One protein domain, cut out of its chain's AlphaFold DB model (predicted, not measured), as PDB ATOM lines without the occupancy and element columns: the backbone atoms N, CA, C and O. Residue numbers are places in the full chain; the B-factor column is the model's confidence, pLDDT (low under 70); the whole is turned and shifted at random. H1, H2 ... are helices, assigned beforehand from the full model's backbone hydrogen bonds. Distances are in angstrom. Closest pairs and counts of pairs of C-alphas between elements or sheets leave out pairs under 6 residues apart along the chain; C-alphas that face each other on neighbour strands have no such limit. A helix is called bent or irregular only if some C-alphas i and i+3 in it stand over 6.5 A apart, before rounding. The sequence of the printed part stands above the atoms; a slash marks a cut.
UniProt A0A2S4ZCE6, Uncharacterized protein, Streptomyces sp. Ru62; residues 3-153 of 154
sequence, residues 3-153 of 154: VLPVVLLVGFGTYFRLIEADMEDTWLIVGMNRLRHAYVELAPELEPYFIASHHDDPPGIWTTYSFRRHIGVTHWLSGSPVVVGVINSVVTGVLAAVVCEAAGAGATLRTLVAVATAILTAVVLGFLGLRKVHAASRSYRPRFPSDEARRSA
ATOM      1  N   VAL A   3      95.560 134.114 192.439       92.06
ATOM      2  CA  VAL A   3      96.805 133.323 192.472       92.06
ATOM      3  C   VAL A   3      98.045 134.187 192.211       92.06
ATOM      4  O   VAL A   3      99.010 134.074 192.954       92.06
ATOM      5  N   LEU A   4      98.021 135.083 191.215       92.06
ATOM      6  CA  LEU A   4      99.188 135.908 190.860       92.06
ATOM      7  C   LEU A   4      99.626 136.860 191.994       92.06
ATOM      8  O   LEU A   4     100.805 136.833 192.339       92.06
ATOM      9  N   PRO A   5      98.731 137.649 192.627       91.19
ATOM     10  CA  PRO A   5      99.102 138.484 193.770       91.19
ATOM     11  C   PRO A   5      99.631 137.685 194.964       91.19
ATOM     12  O   PRO A   5     100.597 138.105 195.595       91.19
ATOM     13  N   VAL A   6      99.029 136.529 195.270       95.25
ATOM     14  CA  VAL A   6      99.467 135.677 196.389       95.25
ATOM     15  C   VAL A   6     100.848 135.084 196.113       95.25
ATOM     16  O   VAL A   6     101.725 135.160 196.971       95.25
ATOM     17  N   VAL A   7     101.073 134.550 194.909       94.69
ATOM     18  CA  VAL A   7     102.387 134.035 194.489       94.69
ATOM     19  C   VAL A   7     103.438 135.137 194.537       94.69
ATOM     20  O   VAL A   7     104.541 134.898 195.016       94.69
ATOM     21  N   LEU A   8     103.093 136.351 194.102       94.44
ATOM     22  CA  LEU A   8     104.014 137.479 194.131       94.44
ATOM     23  C   LEU A   8     104.367 137.902 195.566       94.44
ATOM     24  O   LEU A   8     105.537 138.139 195.864       94.44
ATOM     25  N   LEU A   9     103.384 137.940 196.471       94.94
ATOM     26  CA  LEU A   9     103.606 138.228 197.889       94.94
ATOM     27  C   LEU A   9     104.561 137.210 198.524       94.94
ATOM     28  O   LEU A   9     105.537 137.592 199.172       94.94
ATOM     29  N   VAL A  10     104.300 135.917 198.307       96.06
ATOM     30  CA  VAL A  10     105.165 134.832 198.793       96.06
ATOM     31  C   VAL A  10     106.554 134.941 198.166       96.06
ATOM     32  O   VAL A  10     107.551 134.855 198.874       96.06
ATOM     33  N   GLY A  11     106.632 135.207 196.861       94.69
ATOM     34  CA  GLY A  11     107.882 135.369 196.128       94.69
ATOM     35  C   GLY A  11     108.761 136.489 196.680       94.69
ATOM     36  O   GLY A  11     109.965 136.287 196.865       94.69
ATOM     37  N   PHE A  12     108.189 137.656 196.996       94.88
ATOM     38  CA  PHE A  12     108.929 138.739 197.651       94.88
ATOM     39  C   PHE A  12     109.394 138.345 199.057       94.88
ATOM     40  O   PHE A  12     110.541 138.615 199.413       94.88
ATOM     41  N   GLY A  13     108.547 137.669 199.839       95.25
ATOM     42  CA  GLY A  13     108.924 137.153 201.158       95.25
ATOM     43  C   GLY A  13     110.122 136.202 201.088       95.25
ATOM     44  O   GLY A  13     111.101 136.384 201.813       95.25
ATOM     45  N   THR A  14     110.082 135.248 200.157       94.88
ATOM     46  CA  THR A  14     111.181 134.311 199.895       94.88
ATOM     47  C   THR A  14     112.452 135.046 199.486       94.88
ATOM     48  O   THR A  14     113.515 134.756 200.021       94.88
ATOM     49  N   TYR A  15     112.352 136.039 198.599       93.38
ATOM     50  CA  TYR A  15     113.503 136.831 198.163       93.38
ATOM     51  C   TYR A  15     114.223 137.512 199.336       93.38
ATOM     52  O   TYR A  15     115.443 137.405 199.465       93.38
ATOM     53  N   PHE A  16     113.481 138.180 200.226       91.62
ATOM     54  CA  PHE A  16     114.084 138.849 201.381       91.62
ATOM     55  C   PHE A  16     114.697 137.868 202.378       91.62
ATOM     56  O   PHE A  16     115.772 138.149 202.908       91.62
ATOM     57  N   ARG A  17     114.040 136.726 202.601       93.62
ATOM     58  CA  ARG A  17     114.558 135.659 203.464       93.62
ATOM     59  C   ARG A  17     115.851 135.070 202.930       93.62
ATOM     60  O   ARG A  17     116.752 134.800 203.708       93.62
ATOM     61  N   LEU A  18     115.955 134.924 201.617       92.19
ATOM     62  CA  LEU A  18     117.139 134.369 200.978       92.19
ATOM     63  C   LEU A  18     118.341 135.307 201.096       92.19
ATOM     64  O   LEU A  18     119.434 134.854 201.398       92.19
ATOM     65  N   ILE A  19     118.127 136.622 200.973       88.56
ATOM     66  CA  ILE A  19     119.187 137.607 201.246       88.56
ATOM     67  C   ILE A  19     119.648 137.541 202.706       88.56
ATOM     68  O   ILE A  19     120.836 137.678 202.983       88.56
ATOM     69  N   GLU A  20     118.717 137.402 203.649       89.50
ATOM     70  CA  GLU A  20     119.052 137.310 205.072       89.50
ATOM     71  C   GLU A  20     119.824 136.023 205.387       89.50
ATOM     72  O   GLU A  20     120.845 136.091 206.068       89.50
ATOM     73  N   ALA A  21     119.402 134.894 204.811       90.62
ATOM     74  CA  ALA A  21     120.102 133.618 204.916       90.62
ATOM     75  C   ALA A  21     121.523 133.692 204.333       90.62
ATOM     76  O   ALA A  21     122.471 133.315 205.008       90.62
ATOM     77  N   ASP A  22     121.702 134.277 203.142       86.94
ATOM     78  CA  ASP A  22     123.031 134.456 202.534       86.94
ATOM     79  C   ASP A  22     123.966 135.301 203.427       86.94
ATOM     80  O   ASP A  22     125.180 135.069 203.509       86.94
ATOM     81  N   MET A  23     123.414 136.308 204.115       85.94
ATOM     82  CA  MET A  23     124.172 137.111 205.076       85.94
ATOM     83  C   MET A  23     124.550 136.298 206.315       85.94
ATOM     84  O   MET A  23     125.696 136.380 206.759       85.94
ATOM     85  N   GLU A  24     123.615 135.531 206.876       89.88
ATOM     86  CA  GLU A  24     123.864 134.650 208.020       89.88
ATOM     87  C   GLU A  24     124.934 133.601 207.695       89.88
ATOM     88  O   GLU A  24     125.906 133.475 208.441       89.88
ATOM     89  N   ASP A  25     124.848 132.959 206.528       89.25
ATOM     90  CA  ASP A  25     125.846 132.013 206.021       89.25
ATOM     91  C   ASP A  25     127.241 132.645 205.949       89.25
ATOM     92  O   ASP A  25     128.240 132.045 206.360       89.25
ATOM     93  N   THR A  26     127.325 133.897 205.491       87.25
ATOM     94  CA  THR A  26     128.592 134.638 205.446       87.25
ATOM     95  C   THR A  26     129.176 134.839 206.850       87.25
ATOM     96  O   THR A  26     130.378 134.653 207.059       87.25
ATOM     97  N   TRP A  27     128.345 135.188 207.837       89.19
ATOM     98  CA  TRP A  27     128.782 135.350 209.229       89.19
ATOM     99  C   TRP A  27     129.191 134.029 209.880       89.19
ATOM    100  O   TRP A  27     130.173 133.993 210.629       89.19
ATOM    101  N   LEU A  28     128.489 132.939 209.569       91.56
ATOM    102  CA  LEU A  28     128.857 131.598 210.014       91.56
ATOM    103  C   LEU A  28     130.225 131.201 209.456       91.56
ATOM    104  O   LEU A  28     131.086 130.758 210.216       91.56
ATOM    105  N   ILE A  29     130.481 131.458 208.171       91.31
ATOM    106  CA  ILE A  29     131.789 131.218 207.546       91.31
ATOM    107  C   ILE A  29     132.890 132.021 208.234       91.31
ATOM    108  O   ILE A  29     133.942 131.465 208.545       91.31
ATOM    109  N   VAL A  30     132.653 133.298 208.539       90.50
ATOM    110  CA  VAL A  30     133.599 134.114 209.316       90.50
ATOM    111  C   VAL A  30     133.920 133.458 210.661       90.50
ATOM    112  O   VAL A  30     135.092 133.333 211.023       90.50
ATOM    113  N   GLY A  31     132.901 133.011 211.398       91.31
ATOM    114  CA  GLY A  31     133.079 132.311 212.671       91.31
ATOM    115  C   GLY A  31     133.890 131.022 212.524       91.31
ATOM    116  O   GLY A  31     134.833 130.791 213.282       91.31
ATOM    117  N   MET A  32     133.585 130.218 211.504       93.50
ATOM    118  CA  MET A  32     134.312 128.984 211.201       93.50
ATOM    119  C   MET A  32     135.778 129.255 210.851       93.50
ATOM    120  O   MET A  32     136.659 128.565 211.360       93.50
ATOM    121  N   ASN A  33     136.063 130.271 210.032       93.50
ATOM    122  CA  ASN A  33     137.432 130.633 209.664       93.50
ATOM    123  C   ASN A  33     138.239 131.074 210.895       93.50
ATOM    124  O   ASN A  33     139.396 130.686 211.029       93.50
ATOM    125  N   ARG A  34     137.621 131.808 211.832       92.31
ATOM    126  CA  ARG A  34     138.250 132.195 213.110       92.31
ATOM    127  C   ARG A  34     138.580 130.996 213.991       92.31
ATOM    128  O   ARG A  34     139.650 130.965 214.590       92.31
ATOM    129  N   LEU A  35     137.684 130.014 214.068       93.69
ATOM    130  CA  LEU A  35     137.952 128.777 214.802       93.69
ATOM    131  C   LEU A  35     139.102 128.000 214.160       93.69
ATOM    132  O   LEU A  35     140.004 127.564 214.866       93.69
ATOM    133  N   ARG A  36     139.120 127.886 212.822       93.44
ATOM    134  CA  ARG A  36     140.247 127.271 212.101       93.44
ATOM    135  C   ARG A  36     141.557 128.005 212.368       93.44
ATOM    136  O   ARG A  36     142.563 127.342 212.579       93.44
ATOM    137  N   HIS A  37     141.536 129.337 212.433       92.50
ATOM    138  CA  HIS A  37     142.712 130.123 212.808       92.50
ATOM    139  C   HIS A  37     143.253 129.715 214.182       92.50
ATOM    140  O   HIS A  37     144.424 129.373 214.303       92.50
ATOM    141  N   ALA A  38     142.382 129.656 215.193       93.56
ATOM    142  CA  ALA A  38     142.769 129.254 216.543       93.56
ATOM    143  C   ALA A  38     143.316 127.813 216.597       93.56
ATOM    144  O   ALA A  38     144.264 127.543 217.328       93.56
ATOM    145  N   TYR A  39     142.761 126.885 215.806       93.56
ATOM    146  CA  TYR A  39     143.296 125.522 215.713       93.56
ATOM    147  C   TYR A  39     144.698 125.476 215.104       93.56
ATOM    148  O   TYR A  39     145.536 124.733 215.605       93.56
ATOM    149  N   VAL A  40     144.961 126.270 214.064       94.00
ATOM    150  CA  VAL A  40     146.297 126.359 213.453       94.00
ATOM    151  C   VAL A  40     147.301 126.992 214.421       94.00
ATOM    152  O   VAL A  40     148.433 126.527 214.500       94.00
ATOM    153  N   GLU A  41     146.890 127.987 215.215       93.12
ATOM    154  CA  GLU A  41     147.739 128.558 216.274       93.12
ATOM    155  C   GLU A  41     148.096 127.528 217.361       93.12
ATOM    156  O   GLU A  41     149.217 127.527 217.865       93.12
ATOM    157  N   LEU A  42     147.157 126.644 217.720       94.81
ATOM    158  CA  LEU A  42     147.359 125.601 218.732       94.81
ATOM    159  C   LEU A  42     148.177 124.410 218.211       94.81
ATOM    160  O   LEU A  42     148.992 123.860 218.950       94.81
ATOM    161  N   ALA A  43     147.943 123.993 216.967       95.12
ATOM    162  CA  ALA A  43     148.569 122.832 216.342       95.12
ATOM    163  C   ALA A  43     148.876 123.124 214.858       95.12
ATOM    164  O   ALA A  43     148.070 122.802 213.980       95.12
ATOM    165  N   PRO A  44     150.056 123.704 214.556       93.12
ATOM    166  CA  PRO A  44     150.425 124.112 213.196       93.12
ATOM    167  C   PRO A  44     150.445 122.960 212.182       93.12
ATOM    168  O   PRO A  44     150.182 123.147 210.999       93.12
ATOM    169  N   GLU A  45     150.696 121.740 212.651       93.44
ATOM    170  CA  GLU A  45     150.669 120.511 211.852       93.44
ATOM    171  C   GLU A  45     149.297 120.191 211.229       93.44
ATOM    172  O   GLU A  45     149.228 119.402 210.288       93.44
ATOM    173  N   LEU A  46     148.215 120.831 211.692       91.19
ATOM    174  CA  LEU A  46     146.876 120.690 211.114       91.19
ATOM    175  C   LEU A  46     146.671 121.507 209.829       91.19
ATOM    176  O   LEU A  46     145.725 121.236 209.086       91.19
ATOM    177  N   GLU A  47     147.528 122.493 209.546       90.12
ATOM    178  CA  GLU A  47     147.363 123.411 208.411       90.12
ATOM    179  C   GLU A  47     147.167 122.697 207.056       90.12
ATOM    180  O   GLU A  47     146.209 123.043 206.356       90.12
ATOM    181  N   PRO A  48     147.950 121.656 206.688       89.88
ATOM    182  CA  PRO A  48     147.796 120.970 205.402       89.88
ATOM    183  C   PRO A  48     146.470 120.213 205.240       89.88
ATOM    184  O   PRO A  48     146.121 119.821 204.126       89.88
ATOM    185  N   TYR A  49     145.735 119.978 206.331       88.19
ATOM    186  CA  TYR A  49     144.472 119.237 206.318       88.19
ATOM    187  C   TYR A  49     143.252 120.140 206.104       88.19
ATOM    188  O   TYR A  49     142.169 119.649 205.770       88.19
ATOM    189  N   PHE A  50     143.390 121.458 206.274       88.38
ATOM    190  CA  PHE A  50     142.290 122.386 206.044       88.38
ATOM    191  C   PHE A  50     142.142 122.715 204.554       88.38
ATOM    192  O   PHE A  50     142.972 123.388 203.954       88.38
ATOM    193  N   ILE A  51     141.025 122.285 203.964       85.94
ATOM    194  CA  ILE A  51     140.649 122.630 202.579       85.94
ATOM    195  C   ILE A  51     140.088 124.063 202.501       85.94
ATOM    196  O   ILE A  51     140.239 124.758 201.498       85.94
ATOM    197  N   ALA A  52     139.417 124.506 203.566       87.19
ATOM    198  CA  ALA A  52     138.840 125.839 203.684       87.19
ATOM    199  C   ALA A  52     139.828 126.831 204.316       87.19
ATOM    200  O   ALA A  52     140.752 126.440 205.026       87.19
ATOM    201  N   SER A  53     139.599 128.130 204.110       86.00
ATOM    202  CA  SER A  53     140.485 129.162 204.654       86.00
ATOM    203  C   SER A  53     140.411 129.243 206.183       86.00
ATOM    204  O   SER A  53     139.363 129.020 206.795       86.00
ATOM    205  N   HIS A  54     141.532 129.618 206.794       88.50
ATOM    206  CA  HIS A  54     141.653 129.973 208.207       88.50
ATOM    207  C   HIS A  54     141.794 131.496 208.417       88.50
ATOM    208  O   HIS A  54     142.137 131.936 209.510       88.50
ATOM    209  N   HIS A  55     141.541 132.311 207.387       87.88
ATOM    210  CA  HIS A  55     141.518 133.773 207.480       87.88
ATOM    211  C   HIS A  55     140.092 134.305 207.386       87.88
ATOM    212  O   HIS A  55     139.263 133.784 206.638       87.88
ATOM    213  N   ASP A  56     139.791 135.350 208.153       86.06
ATOM    214  CA  ASP A  56     138.452 135.937 208.225       86.06
ATOM    215  C   ASP A  56     138.297 137.185 207.342       86.06
ATOM    216  O   ASP A  56     137.371 137.964 207.529       86.06
ATOM    217  N   ASP A  57     139.184 137.397 206.375       84.31
ATOM    218  CA  ASP A  57     139.116 138.477 205.396       84.31
ATOM    219  C   ASP A  57     138.244 138.109 204.180       84.31
ATOM    220  O   ASP A  57     137.949 136.932 203.962       84.31
ATOM    221  N   PRO A  58     137.815 139.085 203.352       79.00
ATOM    222  CA  PRO A  58     136.978 138.793 202.188       79.00
ATOM    223  C   PRO A  58     137.543 137.686 201.271       79.00
ATOM    224  O   PRO A  58     136.777 136.795 200.906       79.00
ATOM    225  N   PRO A  59     138.856 137.640 200.952       77.50
ATOM    226  CA  PRO A  59     139.450 136.505 200.235       77.50
ATOM    227  C   PRO A  59     139.299 135.148 200.949       77.50
ATOM    228  O   PRO A  59     138.985 134.144 200.300       77.50
ATOM    229  N   GLY A  60     139.487 135.091 202.272       79.94
ATOM    230  CA  GLY A  60     139.330 133.868 203.067       79.94
ATOM    231  C   GLY A  60     137.880 133.382 203.160       79.94
ATOM    232  O   GLY A  60     137.606 132.179 203.052       79.94
ATOM    233  N   ILE A  61     136.927 134.313 203.261       83.69
ATOM    234  CA  ILE A  61     135.488 134.021 203.189       83.69
ATOM    235  C   ILE A  61     135.156 133.389 201.833       83.69
ATOM    236  O   ILE A  61     134.570 132.310 201.787       83.69
ATOM    237  N   TRP A  62     135.591 133.997 200.727       79.38
ATOM    238  CA  TRP A  62     135.305 133.492 199.381       79.38
ATOM    239  C   TRP A  62     135.949 132.144 199.071       79.38
ATOM    240  O   TRP A  62     135.320 131.295 198.431       79.38
ATOM    241  N   THR A  63     137.157 131.920 199.586       81.81
ATOM    242  CA  THR A  63     137.837 130.623 199.499       81.81
ATOM    243  C   THR A  63     137.028 129.536 200.204       81.81
ATOM    244  O   THR A  63     136.943 128.420 199.709       81.81
ATOM    245  N   THR A  64     136.377 129.861 201.320       82.12
ATOM    246  CA  THR A  64     135.526 128.908 202.048       82.12
ATOM    247  C   THR A  64     134.153 128.740 201.395       82.12
ATOM    248  O   THR A  64     133.638 127.630 201.345       82.12
ATOM    249  N   TYR A  65     133.576 129.818 200.859       77.31
ATOM    250  CA  TYR A  65     132.245 129.812 200.245       77.31
ATOM    251  C   TYR A  65     132.214 129.123 198.873       77.31
ATOM    252  O   TYR A  65     131.244 128.458 198.531       77.31
ATOM    253  N   SER A  66     133.268 129.283 198.067       70.50
ATOM    254  CA  SER A  66     133.270 128.854 196.659       70.50
ATOM    255  C   SER A  66     134.427 127.935 196.275       70.50
ATOM    256  O   SER A  66     134.558 127.586 195.099       70.50
ATOM    257  N   PHE A  67     135.307 127.589 197.227       62.62
ATOM    258  CA  PHE A  67     136.592 126.914 196.974       62.62
ATOM    259  C   PHE A  67     137.450 127.613 195.904       62.62
ATOM    260  O   PHE A  67     138.365 127.026 195.327       62.62
ATOM    261  N   ARG A  68     137.166 128.893 195.631       60.81
ATOM    262  CA  ARG A  68     137.908 129.752 194.713       60.81
ATOM    263  C   ARG A  68     138.274 131.043 195.425       60.81
ATOM    264  O   ARG A  68     137.473 131.640 196.135       60.81
ATOM    265  N   ARG A  69     139.502 131.491 195.180       53.22
ATOM    266  CA  ARG A  69     140.086 132.693 195.790       53.22
ATOM    267  C   ARG A  69     139.511 133.998 195.219       53.22
ATOM    268  O   ARG A  69     139.562 135.030 195.872       53.22
ATOM    269  N   HIS A  70     138.945 133.937 194.011       53.12
ATOM    270  CA  HIS A  70     138.316 135.058 193.316       53.12
ATOM    271  C   HIS A  70     136.991 134.599 192.731       53.12
ATOM    272  O   HIS A  70     136.947 133.611 191.992       53.12
ATOM    273  N   ILE A  71     135.925 135.334 193.028       54.38
ATOM    274  CA  ILE A  71     134.612 135.034 192.483       54.38
ATOM    275  C   ILE A  71     134.225 136.123 191.498       54.38
ATOM    276  O   ILE A  71     134.064 137.286 191.860       54.38
ATOM    277  N   GLY A  72     134.119 135.740 190.228       54.12
ATOM    278  CA  GLY A  72     133.605 136.621 189.190       54.12
ATOM    279  C   GLY A  72     132.128 136.944 189.413       54.12
ATOM    280  O   GLY A  72     131.399 136.209 190.087       54.12
ATOM    281  N   VAL A  73     131.674 138.022 188.771       53.91
ATOM    282  CA  VAL A  73     130.278 138.505 188.770       53.91
ATOM    283  C   VAL A  73     129.273 137.380 188.471       53.91
ATOM    284  O   VAL A  73     128.162 137.372 188.990       53.91
ATOM    285  N   THR A  74     129.686 136.376 187.695       50.56
ATOM    286  CA  THR A  74     128.893 135.210 187.289       50.56
ATOM    287  C   THR A  74     128.403 134.341 188.455       50.56
ATOM    288  O   THR A  74     127.311 133.792 188.374       50.56
ATOM    289  N   HIS A  75     129.154 134.225 189.556       59.00
ATOM    290  CA  HIS A  75     128.703 133.452 190.725       59.00
ATOM    291  C   HIS A  75     127.698 134.238 191.571       59.00
ATOM    292  O   HIS A  75     126.748 133.667 192.091       59.00
ATOM    293  N   TRP A  76     127.872 135.562 191.651       57.91
ATOM    294  CA  TRP A  76     126.891 136.472 192.247       57.91
ATOM    295  C   TRP A  76     125.551 136.413 191.505       57.91
ATOM    296  O   TRP A  76     124.497 136.372 192.129       57.91
ATOM    297  N   LEU A  77     125.598 136.323 190.172       56.25
ATOM    298  CA  LEU A  77     124.431 136.109 189.310       56.25
ATOM    299  C   LEU A  77     123.795 134.714 189.453       56.25
ATOM    300  O   LEU A  77     122.631 134.554 189.098       56.25
ATOM    301  N   SER A  78     124.523 133.728 189.983       58.84
ATOM    302  CA  SER A  78     124.017 132.371 190.242       58.84
ATOM    303  C   SER A  78     123.431 132.200 191.650       58.84
ATOM    304  O   SER A  78     122.991 131.101 191.990       58.84
ATOM    305  N   GLY A  79     123.434 133.254 192.472       73.56
ATOM    306  CA  GLY A  79     122.855 133.220 193.808       73.56
ATOM    307  C   GLY A  79     121.360 132.909 193.756       73.56
ATOM    308  O   GLY A  79     120.623 133.422 192.906       73.56
ATOM    309  N   SER A  80     120.897 132.097 194.699       80.94
ATOM    310  CA  SER A  80     119.490 131.730 194.819       80.94
ATOM    311  C   SER A  80     118.539 132.953 194.929       80.94
ATOM    312  O   SER A  80     117.464 132.886 194.316       80.94
ATOM    313  N   PRO A  81     118.898 134.119 195.534       85.94
ATOM    314  CA  PRO A  81     118.046 135.315 195.492       85.94
ATOM    315  C   PRO A  81     117.873 135.899 194.093       85.94
ATOM    316  O   PRO A  81     116.808 136.425 193.781       85.94
ATOM    317  N   VAL A  82     118.895 135.827 193.233       87.44
ATOM    318  CA  VAL A  82     118.841 136.422 191.889       87.44
ATOM    319  C   VAL A  82     117.803 135.701 191.039       87.44
ATOM    320  O   VAL A  82     116.956 136.352 190.429       87.44
ATOM    321  N   VAL A  83     117.809 134.367 191.066       89.94
ATOM    322  CA  VAL A  83     116.836 133.543 190.335       89.94
ATOM    323  C   VAL A  83     115.410 133.853 190.792       89.94
ATOM    324  O   VAL A  83     114.540 134.124 189.964       89.94
ATOM    325  N   VAL A  84     115.173 133.898 192.107       92.88
ATOM    326  CA  VAL A  84     113.856 134.249 192.669       92.88
ATOM    327  C   VAL A  84     113.460 135.684 192.301       92.88
ATOM    328  O   VAL A  84     112.309 135.936 191.951       92.88
ATOM    329  N   GLY A  85     114.406 136.624 192.313       93.31
ATOM    330  CA  GLY A  85     114.174 138.010 191.913       93.31
ATOM    331  C   GLY A  85     113.755 138.152 190.446       93.31
ATOM    332  O   GLY A  85     112.838 138.918 190.148       93.31
ATOM    333  N   VAL A  86     114.367 137.381 189.541       93.12
ATOM    334  CA  VAL A  86     113.980 137.326 188.120       93.12
ATOM    335  C   VAL A  86     112.581 136.735 187.955       93.12
ATOM    336  O   VAL A  86     111.772 137.270 187.203       93.12
ATOM    337  N   ILE A  87     112.251 135.669 188.686       94.56
ATOM    338  CA  ILE A  87     110.899 135.093 188.649       94.56
ATOM    339  C   ILE A  87     109.872 136.129 189.126       94.56
ATOM    340  O   ILE A  87     108.882 136.377 188.439       94.56
ATOM    341  N   ASN A  88     110.128 136.791 190.256       95.50
ATOM    342  CA  ASN A  88     109.237 137.818 190.798       95.50
ATOM    343  C   ASN A  88     109.050 138.994 189.835       95.50
ATOM    344  O   ASN A  88     107.944 139.527 189.727       95.50
ATOM    345  N   SER A  89     110.100 139.401 189.118       95.81
ATOM    346  CA  SER A  89     110.015 140.503 188.161       95.81
ATOM    347  C   SER A  89     109.129 140.148 186.963       95.81
ATOM    348  O   SER A  89     108.236 140.921 186.610       95.81
ATOM    349  N   VAL A  90     109.282 138.941 186.412       96.19
ATOM    350  CA  VAL A  90     108.424 138.428 185.334       96.19
ATOM    351  C   VAL A  90     106.975 138.303 185.807       96.19
ATOM    352  O   VAL A  90     106.068 138.785 185.130       96.19
ATOM    353  N   VAL A  91     106.742 137.721 186.988       95.75
ATOM    354  CA  VAL A  91     105.391 137.573 187.563       95.75
ATOM    355  C   VAL A  91     104.735 138.936 187.798       95.75
ATOM    356  O   VAL A  91     103.545 139.093 187.523       95.75
ATOM    357  N   THR A  92     105.500 139.944 188.231       96.25
ATOM    358  CA  THR A  92     105.005 141.324 188.375       96.25
ATOM    359  C   THR A  92     104.574 141.907 187.030       96.25
ATOM    360  O   THR A  92     103.490 142.480 186.935       96.25
ATOM    361  N   GLY A  93     105.372 141.707 185.975       95.69
ATOM    362  CA  GLY A  93     105.026 142.132 184.617       95.69
ATOM    363  C   GLY A  93     103.753 141.475 184.089       95.69
ATOM    364  O   GLY A  93     102.874 142.148 183.549       95.69
ATOM    365  N   VAL A  94     103.613 140.164 184.303       95.56
ATOM    366  CA  VAL A  94     102.408 139.408 183.929       95.56
ATOM    367  C   VAL A  94     101.186 139.914 184.696       95.56
ATOM    368  O   VAL A  94     100.139 140.144 184.090       95.56
ATOM    369  N   LEU A  95     101.309 140.145 186.006       94.56
ATOM    370  CA  LEU A  95     100.225 140.697 186.816       94.56
ATOM    371  C   LEU A  95      99.795 142.081 186.307       94.56
ATOM    372  O   LEU A  95      98.598 142.331 186.170       94.56
ATOM    373  N   ALA A  96     100.748 142.951 185.967       94.69
ATOM    374  CA  ALA A  96     100.455 144.270 185.415       94.69
ATOM    375  C   ALA A  96      99.731 144.185 184.058       94.69
ATOM    376  O   ALA A  96      98.741 144.887 183.852       94.69
ATOM    377  N   ALA A  97     100.151 143.278 183.165       94.12
ATOM    378  CA  ALA A  97      99.452 143.016 181.903       94.12
ATOM    379  C   ALA A  97      97.989 142.603 182.120       94.12
ATOM    380  O   ALA A  97      97.097 143.129 181.454       94.12
ATOM    381  N   VAL A  98      97.742 141.683 183.057       93.38
ATOM    382  CA  VAL A  98      96.394 141.183 183.368       93.38
ATOM    383  C   VAL A  98      95.504 142.294 183.933       93.38
ATOM    384  O   VAL A  98      94.335 142.393 183.565       93.38
ATOM    385  N   VAL A  99      96.046 143.165 184.787       93.44
ATOM    386  CA  VAL A  99      95.312 144.328 185.315       93.44
ATOM    387  C   VAL A  99      94.977 145.323 184.202       93.44
ATOM    388  O   VAL A  99      93.847 145.803 184.133       93.44
ATOM    389  N   CYS A 100      95.919 145.605 183.296       93.12
ATOM    390  CA  CYS A 100      95.669 146.466 182.138       93.12
ATOM    391  C   CYS A 100      94.589 145.895 181.210       93.12
ATOM    392  O   CYS A 100      93.746 146.642 180.721       93.12
ATOM    393  N   GLU A 101      94.595 144.582 180.981       92.25
ATOM    394  CA  GLU A 101      93.565 143.905 180.192       92.25
ATOM    395  C   GLU A 101      92.184 144.024 180.839       92.25
ATOM    396  O   GLU A 101      91.222 144.389 180.166       92.25
ATOM    397  N   ALA A 102      92.092 143.820 182.156       91.50
ATOM    398  CA  ALA A 102      90.847 144.004 182.900       91.50
ATOM    399  C   ALA A 102      90.335 145.459 182.866       91.50
ATOM    400  O   ALA A 102      89.129 145.687 182.930       91.50
ATOM    401  N   ALA A 103      91.234 146.436 182.732       93.19
ATOM    402  CA  ALA A 103      90.901 147.852 182.580       93.19
ATOM    403  C   ALA A 103      90.529 148.258 181.136       93.19
ATOM    404  O   ALA A 103      90.265 149.432 180.885       93.19
ATOM    405  N   GLY A 104      90.528 147.320 180.181       91.56
ATOM    406  CA  GLY A 104      90.215 147.599 178.775       91.56
ATOM    407  C   GLY A 104      91.333 148.318 178.014       91.56
ATOM    408  O   GLY A 104      91.073 148.964 176.999       91.56
ATOM    409  N   ALA A 105      92.580 148.241 178.488       89.50
ATOM    410  CA  ALA A 105      93.715 148.857 177.810       89.50
ATOM    411  C   ALA A 105      94.001 148.192 176.452       89.50
ATOM    412  O   ALA A 105      93.928 146.971 176.300       89.50
ATOM    413  N   GLY A 106      94.411 148.996 175.468       91.75
ATOM    414  CA  GLY A 106      94.851 148.492 174.166       91.75
ATOM    415  C   GLY A 106      96.096 147.599 174.265       91.75
ATOM    416  O   GLY A 106      96.921 147.749 175.172       91.75
ATOM    417  N   ALA A 107      96.268 146.700 173.291       90.38
ATOM    418  CA  ALA A 107      97.340 145.700 173.287       90.38
ATOM    419  C   ALA A 107      98.746 146.307 173.452       90.38
ATOM    420  O   ALA A 107      99.553 145.766 174.206       90.38
ATOM    421  N   THR A 108      99.011 147.449 172.805       93.25
ATOM    422  CA  THR A 108     100.293 148.171 172.888       93.25
ATOM    423  C   THR A 108     100.566 148.720 174.286       93.25
ATOM    424  O   THR A 108     101.680 148.614 174.789       93.25
ATOM    425  N   LEU A 109      99.552 149.287 174.950       92.00
ATOM    426  CA  LEU A 109      99.714 149.817 176.305       92.00
ATOM    427  C   LEU A 109      99.956 148.678 177.303       92.00
ATOM    428  O   LEU A 109     100.829 148.784 178.160       92.00
ATOM    429  N   ARG A 110      99.240 147.558 177.146       93.81
ATOM    430  CA  ARG A 110      99.402 146.363 177.983       93.81
ATOM    431  C   ARG A 110     100.826 145.803 177.929       93.81
ATOM    432  O   ARG A 110     101.405 145.527 178.977       93.81
ATOM    433  N   THR A 111     101.396 145.635 176.733       92.38
ATOM    434  CA  THR A 111     102.763 145.105 176.581       92.38
ATOM    435  C   THR A 111     103.813 146.068 177.118       92.38
ATOM    436  O   THR A 111     104.731 145.628 177.810       92.38
ATOM    437  N   LEU A 112     103.658 147.373 176.876       95.31
ATOM    438  CA  LEU A 112     104.565 148.387 177.418       95.31
ATOM    439  C   LEU A 112     104.569 148.387 178.950       95.31
ATOM    440  O   LEU A 112     105.639 148.348 179.553       95.31
ATOM    441  N   VAL A 113     103.392 148.373 179.582       95.38
ATOM    442  CA  VAL A 113     103.278 148.348 181.048       95.38
ATOM    443  C   VAL A 113     103.860 147.058 181.629       95.38
ATOM    444  O   VAL A 113     104.604 147.114 182.608       95.38
ATOM    445  N   ALA A 114     103.588 145.902 181.021       94.69
ATOM    446  CA  ALA A 114     104.128 144.619 181.475       94.69
ATOM    447  C   ALA A 114     105.663 144.577 181.445       94.69
ATOM    448  O   ALA A 114     106.300 144.202 182.429       94.69
ATOM    449  N   VAL A 115     106.268 145.004 180.334       95.69
ATOM    450  CA  VAL A 115     107.730 145.036 180.189       95.69
ATOM    451  C   VAL A 115     108.346 146.068 181.135       95.69
ATOM    452  O   VAL A 115     109.319 145.761 181.824       95.69
ATOM    453  N   ALA A 116     107.766 147.268 181.226       96.56
ATOM    454  CA  ALA A 116     108.276 148.327 182.092       96.56
ATOM    455  C   ALA A 116     108.265 147.914 183.572       96.56
ATOM    456  O   ALA A 116     109.264 148.087 184.267       96.56
ATOM    457  N   THR A 117     107.165 147.328 184.048       96.06
ATOM    458  CA  THR A 117     107.037 146.857 185.437       96.06
ATOM    459  C   THR A 117     107.953 145.672 185.741       96.06
ATOM    460  O   THR A 117     108.542 145.638 186.824       96.06
ATOM    461  N   ALA A 118     108.153 144.743 184.799       95.31
ATOM    462  CA  ALA A 118     109.120 143.659 184.962       95.31
ATOM    463  C   ALA A 118     110.555 144.190 185.085       95.31
ATOM    464  O   ALA A 118     111.260 143.860 186.038       95.31
ATOM    465  N   ILE A 119     110.976 145.074 184.174       96.25
ATOM    466  CA  ILE A 119     112.315 145.679 184.219       96.25
ATOM    467  C   ILE A 119     112.494 146.480 185.511       96.25
ATOM    468  O   ILE A 119     113.491 146.299 186.208       96.25
ATOM    469  N   LEU A 120     111.515 147.315 185.872       96.50
ATOM    470  CA  LEU A 120     111.561 148.112 187.096       96.50
ATOM    471  C   LEU A 120     111.727 147.223 188.332       96.50
ATOM    472  O   LEU A 120     112.585 147.490 189.168       96.50
ATOM    473  N   THR A 121     110.957 146.139 188.427       94.94
ATOM    474  CA  THR A 121     111.036 145.208 189.560       94.94
ATOM    475  C   THR A 121     112.396 144.517 189.619       94.94
ATOM    476  O   THR A 121     112.988 144.432 190.693       94.94
ATOM    477  N   ALA A 122     112.937 144.081 188.477       93.12
ATOM    478  CA  ALA A 122     114.263 143.471 188.413       93.12
ATOM    479  C   ALA A 122     115.362 144.441 188.882       93.12
ATOM    480  O   ALA A 122     116.214 144.069 189.690       93.12
ATOM    481  N   VAL A 123     115.311 145.696 188.424       93.50
ATOM    482  CA  VAL A 123     116.266 146.744 188.812       93.50
ATOM    483  C   VAL A 123     116.154 147.063 190.301       93.50
ATOM    484  O   VAL A 123     117.173 147.134 190.983       93.50
ATOM    485  N   VAL A 124     114.935 147.218 190.826       93.69
ATOM    486  CA  VAL A 124     114.704 147.530 192.245       93.69
ATOM    487  C   VAL A 124     115.205 146.401 193.139       93.69
ATOM    488  O   VAL A 124     115.960 146.666 194.074       93.69
ATOM    489  N   LEU A 125     114.838 145.148 192.852       91.81
ATOM    490  CA  LEU A 125     115.306 144.004 193.634       91.81
ATOM    491  C   LEU A 125     116.831 143.880 193.559       91.81
ATOM    492  O   LEU A 125     117.486 143.822 194.597       91.81
ATOM    493  N   GLY A 126     117.413 143.951 192.359       88.38
ATOM    494  CA  GLY A 126     118.867 143.921 192.181       88.38
ATOM    495  C   GLY A 126     119.583 145.018 192.974       88.38
ATOM    496  O   GLY A 126     120.547 144.742 193.689       88.38
ATOM    497  N   PHE A 127     119.076 146.252 192.923       89.44
ATOM    498  CA  PHE A 127     119.633 147.373 193.675       89.44
ATOM    499  C   PHE A 127     119.522 147.177 195.193       89.44
ATOM    500  O   PHE A 127     120.482 147.445 195.915       89.44
ATOM    501  N   LEU A 128     118.382 146.688 195.692       88.06
ATOM    502  CA  LEU A 128     118.188 146.406 197.118       88.06
ATOM    503  C   LEU A 128     119.134 145.306 197.615       88.06
ATOM    504  O   LEU A 128     119.742 145.472 198.676       88.06
ATOM    505  N   GLY A 129     119.297 144.230 196.839       83.94
ATOM    506  CA  GLY A 129     120.242 143.154 197.137       83.94
ATOM    507  C   GLY A 129     121.681 143.667 197.209       83.94
ATOM    508  O   GLY A 129     122.347 143.515 198.235       83.94
ATOM    509  N   LEU A 130     122.135 144.377 196.170       82.94
ATOM    510  CA  LEU A 130     123.484 144.952 196.119       82.94
ATOM    511  C   LEU A 130     123.733 145.953 197.250       82.94
ATOM    512  O   LEU A 130     124.790 145.930 197.882       82.94
ATOM    513  N   ARG A 131     122.760 146.823 197.544       85.19
ATOM    514  CA  ARG A 131     122.879 147.817 198.613       85.19
ATOM    515  C   ARG A 131     123.008 147.159 199.984       85.19
ATOM    516  O   ARG A 131     123.828 147.616 200.778       85.19
ATOM    517  N   LYS A 132     122.232 146.108 200.270       81.94
ATOM    518  CA  LYS A 132     122.339 145.368 201.540       81.94
ATOM    519  C   LYS A 132     123.714 144.729 201.701       81.94
ATOM    520  O   LYS A 132     124.351 144.921 202.733       81.94
ATOM    521  N   VAL A 133     124.194 144.051 200.665       78.88
ATOM    522  CA  VAL A 133     125.519 143.420 200.656       78.88
ATOM    523  C   VAL A 133     126.619 144.457 200.858       78.88
ATOM    524  O   VAL A 133     127.508 144.270 201.684       78.88
ATOM    525  N   HIS A 134     126.553 145.577 200.137       78.25
ATOM    526  CA  HIS A 134     127.550 146.639 200.242       78.25
ATOM    527  C   HIS A 134     127.548 147.316 201.623       78.25
ATOM    528  O   HIS A 134     128.597 147.690 202.145       78.25
ATOM    529  N   ALA A 135     126.375 147.472 202.241       80.62
ATOM    530  CA  ALA A 135     126.267 147.985 203.603       80.62
ATOM    531  C   ALA A 135     126.858 147.004 204.634       80.62
ATOM    532  O   ALA A 135     127.562 147.426 205.557       80.62
ATOM    533  N   ALA A 136     126.614 145.703 204.454       74.31
ATOM    534  CA  ALA A 136     127.164 144.657 205.309       74.31
ATOM    535  C   ALA A 136     128.695 144.576 205.195       74.31
ATOM    536  O   ALA A 136     129.386 144.572 206.212       74.31
ATOM    537  N   SER A 137     129.237 144.607 203.974       74.00
ATOM    538  CA  SER A 137     130.683 144.507 203.742       74.00
ATOM    539  C   SER A 137     131.464 145.696 204.303       74.00
ATOM    540  O   SER A 137     132.545 145.508 204.853       74.00
ATOM    541  N   ARG A 138     130.910 146.915 204.247       74.88
ATOM    542  CA  ARG A 138     131.537 148.117 204.831       74.88
ATOM    543  C   ARG A 138     131.678 148.073 206.347       74.88
ATOM    544  O   ARG A 138     132.570 148.713 206.898       74.88
ATOM    545  N   SER A 139     130.779 147.363 207.014       75.50
ATOM    546  CA  SER A 139     130.752 147.288 208.475       75.50
ATOM    547  C   SER A 139     131.675 146.191 209.010       75.50
ATOM    548  O   SER A 139     131.962 146.149 210.206       75.50
ATOM    549  N   TYR A 140     132.155 145.305 208.136       78.25
ATOM    550  CA  TYR A 140     132.948 144.155 208.521       78.25
ATOM    551  C   TYR A 140     134.439 144.496 208.633       78.25
ATOM    552  O   TYR A 140     135.066 144.959 207.680       78.25
ATOM    553  N   ARG A 141     135.020 144.241 209.810       81.38
ATOM    554  CA  ARG A 141     136.460 144.364 210.068       81.38
ATOM    555  C   ARG A 141     137.048 142.976 210.356       81.38
ATOM    556  O   ARG A 141     136.681 142.391 211.378       81.38
ATOM    557  N   PRO A 142     137.940 142.458 209.491       84.00
ATOM    558  CA  PRO A 142     138.637 141.195 209.729       84.00
ATOM    559  C   PRO A 142     139.493 141.271 210.997       84.00
ATOM    560  O   PRO A 142     140.139 142.290 211.251       84.00
ATOM    561  N   ARG A 143     139.506 140.200 211.793       84.69
ATOM    562  CA  ARG A 143     140.335 140.071 213.002       84.69
ATOM    563  C   ARG A 143     141.653 139.351 212.710       84.69
ATOM    564  O   ARG A 143     142.664 139.687 213.317       84.69
ATOM    565  N   PHE A 144     141.644 138.416 211.764       84.25
ATOM    566  CA  PHE A 144     142.776 137.599 211.331       84.25
ATOM    567  C   PHE A 144     142.941 137.691 209.802       84.25
ATOM    568  O   PHE A 144     142.668 136.726 209.079       84.25
ATOM    569  N   PRO A 145     143.362 138.863 209.284       82.88
ATOM    570  CA  PRO A 145     143.496 139.085 207.850       82.88
ATOM    571  C   PRO A 145     144.661 138.290 207.255       82.88
ATOM    572  O   PRO A 145     145.726 138.199 207.877       82.88
ATOM    573  N   SER A 146     144.482 137.801 206.024       79.56
ATOM    574  CA  SER A 146     145.566 137.218 205.229       79.56
ATOM    575  C   SER A 146     146.627 138.268 204.866       79.56
ATOM    576  O   SER A 146     146.368 139.477 204.871       79.56
ATOM    577  N   ASP A 147     147.830 137.821 204.501       72.06
ATOM    578  CA  ASP A 147     148.921 138.710 204.073       72.06
ATOM    579  C   ASP A 147     148.566 139.564 202.846       72.06
ATOM    580  O   ASP A 147     149.094 140.662 202.660       72.06
ATOM    581  N   GLU A 148     147.638 139.091 202.018       63.41
ATOM    582  CA  GLU A 148     147.161 139.776 200.819       63.41
ATOM    583  C   GLU A 148     146.303 140.999 201.184       63.41
ATOM    584  O   GLU A 148     146.504 142.088 200.643       63.41
ATOM    585  N   ALA A 149     145.435 140.864 202.193       61.06
ATOM    586  CA  ALA A 149     144.664 141.975 202.752       61.06
ATOM    587  C   ALA A 149     145.551 143.010 203.470       61.06
ATOM    588  O   ALA A 149     145.217 144.193 203.517       61.06
ATOM    589  N   ARG A 150     146.710 142.596 204.001       59.28
ATOM    590  CA  ARG A 150     147.692 143.519 204.599       59.28
ATOM    591  C   ARG A 150     148.442 144.342 203.547       59.28
ATOM    592  O   ARG A 150     148.843 145.465 203.840       59.28
ATOM    593  N   ARG A 151     148.631 143.803 202.336       58.62
ATOM    594  CA  ARG A 151     149.309 144.492 201.222       58.62
ATOM    595  C   ARG A 151     148.429 145.532 200.532       58.62
ATOM    596  O   ARG A 151     148.966 146.533 200.088       58.62
ATOM    597  N   SER A 152     147.115 145.323 200.462       55.22
ATOM    598  CA  SER A 152     146.173 146.287 199.863       55.22
ATOM    599  C   SER A 152     145.814 147.468 200.776       55.22
ATOM    600  O   SER A 152     145.209 148.432 200.314       55.22
ATOM    601  N   ALA A 153     146.175 147.397 202.061       54.25
ATOM    602  CA  ALA A 153     145.972 148.456 203.051       54.25
ATOM    603  C   ALA A 153     147.196 149.382 203.247       54.25
ATOM    604  O   ALA A 153     147.133 150.288 204.079       54.25
TER     605      ALA A 153
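AT A GLANCE: This is residues 3 to 153 of the 154 residues of an uncharacterized protein of Streptomyces sp. Ru62 (UniProt A0A2S4ZCE6). A long, slender rod: the long helix H1 lies along the helical hairpin of H5 and H6, side by side with H5 over residues 4 to 19, and runs on past the beginning of H5. Toward that far end are short helices, with H2 folding back at the end of H1, H3 packing slantwise on H1's residues 26 to 33, and little H7 near H3. H1, H5 and H6 form an up-and-down bundle, three long helices each running against the one before it in the chain, with H1 and H6 close but not clearly touching. The printed part has 151 residues with seven named helices, H1 to H7 in order along the chain, and no named strand; its class is all helix. The whole is loose, with a radius of gyration of the C-alphas of 21.3 A and spans of 73 by 30 by 23 A.

IN THESE COORDINATES: H1, residues 3 to 42, is the longest helix at 57.5 A, from C-alpha 3 at (96.805, 133.323, 192.472) to C-alpha 42 at (147.359, 125.601, 218.732). H5, residues 80 to 102, measures 33.4 A, and H6, residues 107 to 139, measures 48.5 A and ends with C-alpha 139 at (130.752, 147.288, 208.475). The shorter helices are H2, residues 44 to 49, H3, residues 58 to 66, H4, residues 73 to 76, and H7, residues 147 to 151. H2 is irregular, with C-alphas 45 and 48 7.1 A apart.

HOW THE PARTS SIT: H1 is the hub, touching H2, H3 and H5. H1 touches H5 with residues 4 to 19 alone, at a shallow tilt of 11 degrees, opposite ways; the closest C-alphas, of Tyr 15 and Pro 81, are 5.5 A apart. H5 and H6 form a helical hairpin and touch at a shallow tilt of 28 degrees, opposite ways, closest at the C-alphas of Gly 93 and Ala 114, 4.1 A. H1 and H6 are close but not clearly touching, closest at the C-alphas of Ile 19 and Gly 129, 7.0 A. H3 touches H1's residues 26 to 33 alone at a steep tilt of 66 degrees, with the C-alphas of Ile 29 and Ile 61 closest at 6.4 A. H1 and H2 only just touch, with 3 pairs of C-alphas within 8 A, and only at the corner by their link; the closest C-alphas are those of Val 40 and Glu 47, 5.9 A. H7 is close to but not clearly touching H3, closest at the C-alphas of Pro 59 and Ala 149, 8.0 A. H4 touches no helix and is only just apart from H5, at 8.1 A. Every O i to N i+4 pair is within hydrogen-bond range in H1, H3, H5 and H7, against 28 of 29 in H6 and 0 of 2 in H2, where 2 of 3 O i to N i+3 pairs are; H4 is too short for an O i to N i+4 pair.

THE WHOLE: The two C-alphas farthest apart, of Glu 45 and Gly 104, are 74.0 A apart. The printed part has no cut and no long link. Mean pLDDT of the printed part is 85.5, and residues 67 to 78 and 148 to 153 are under 70.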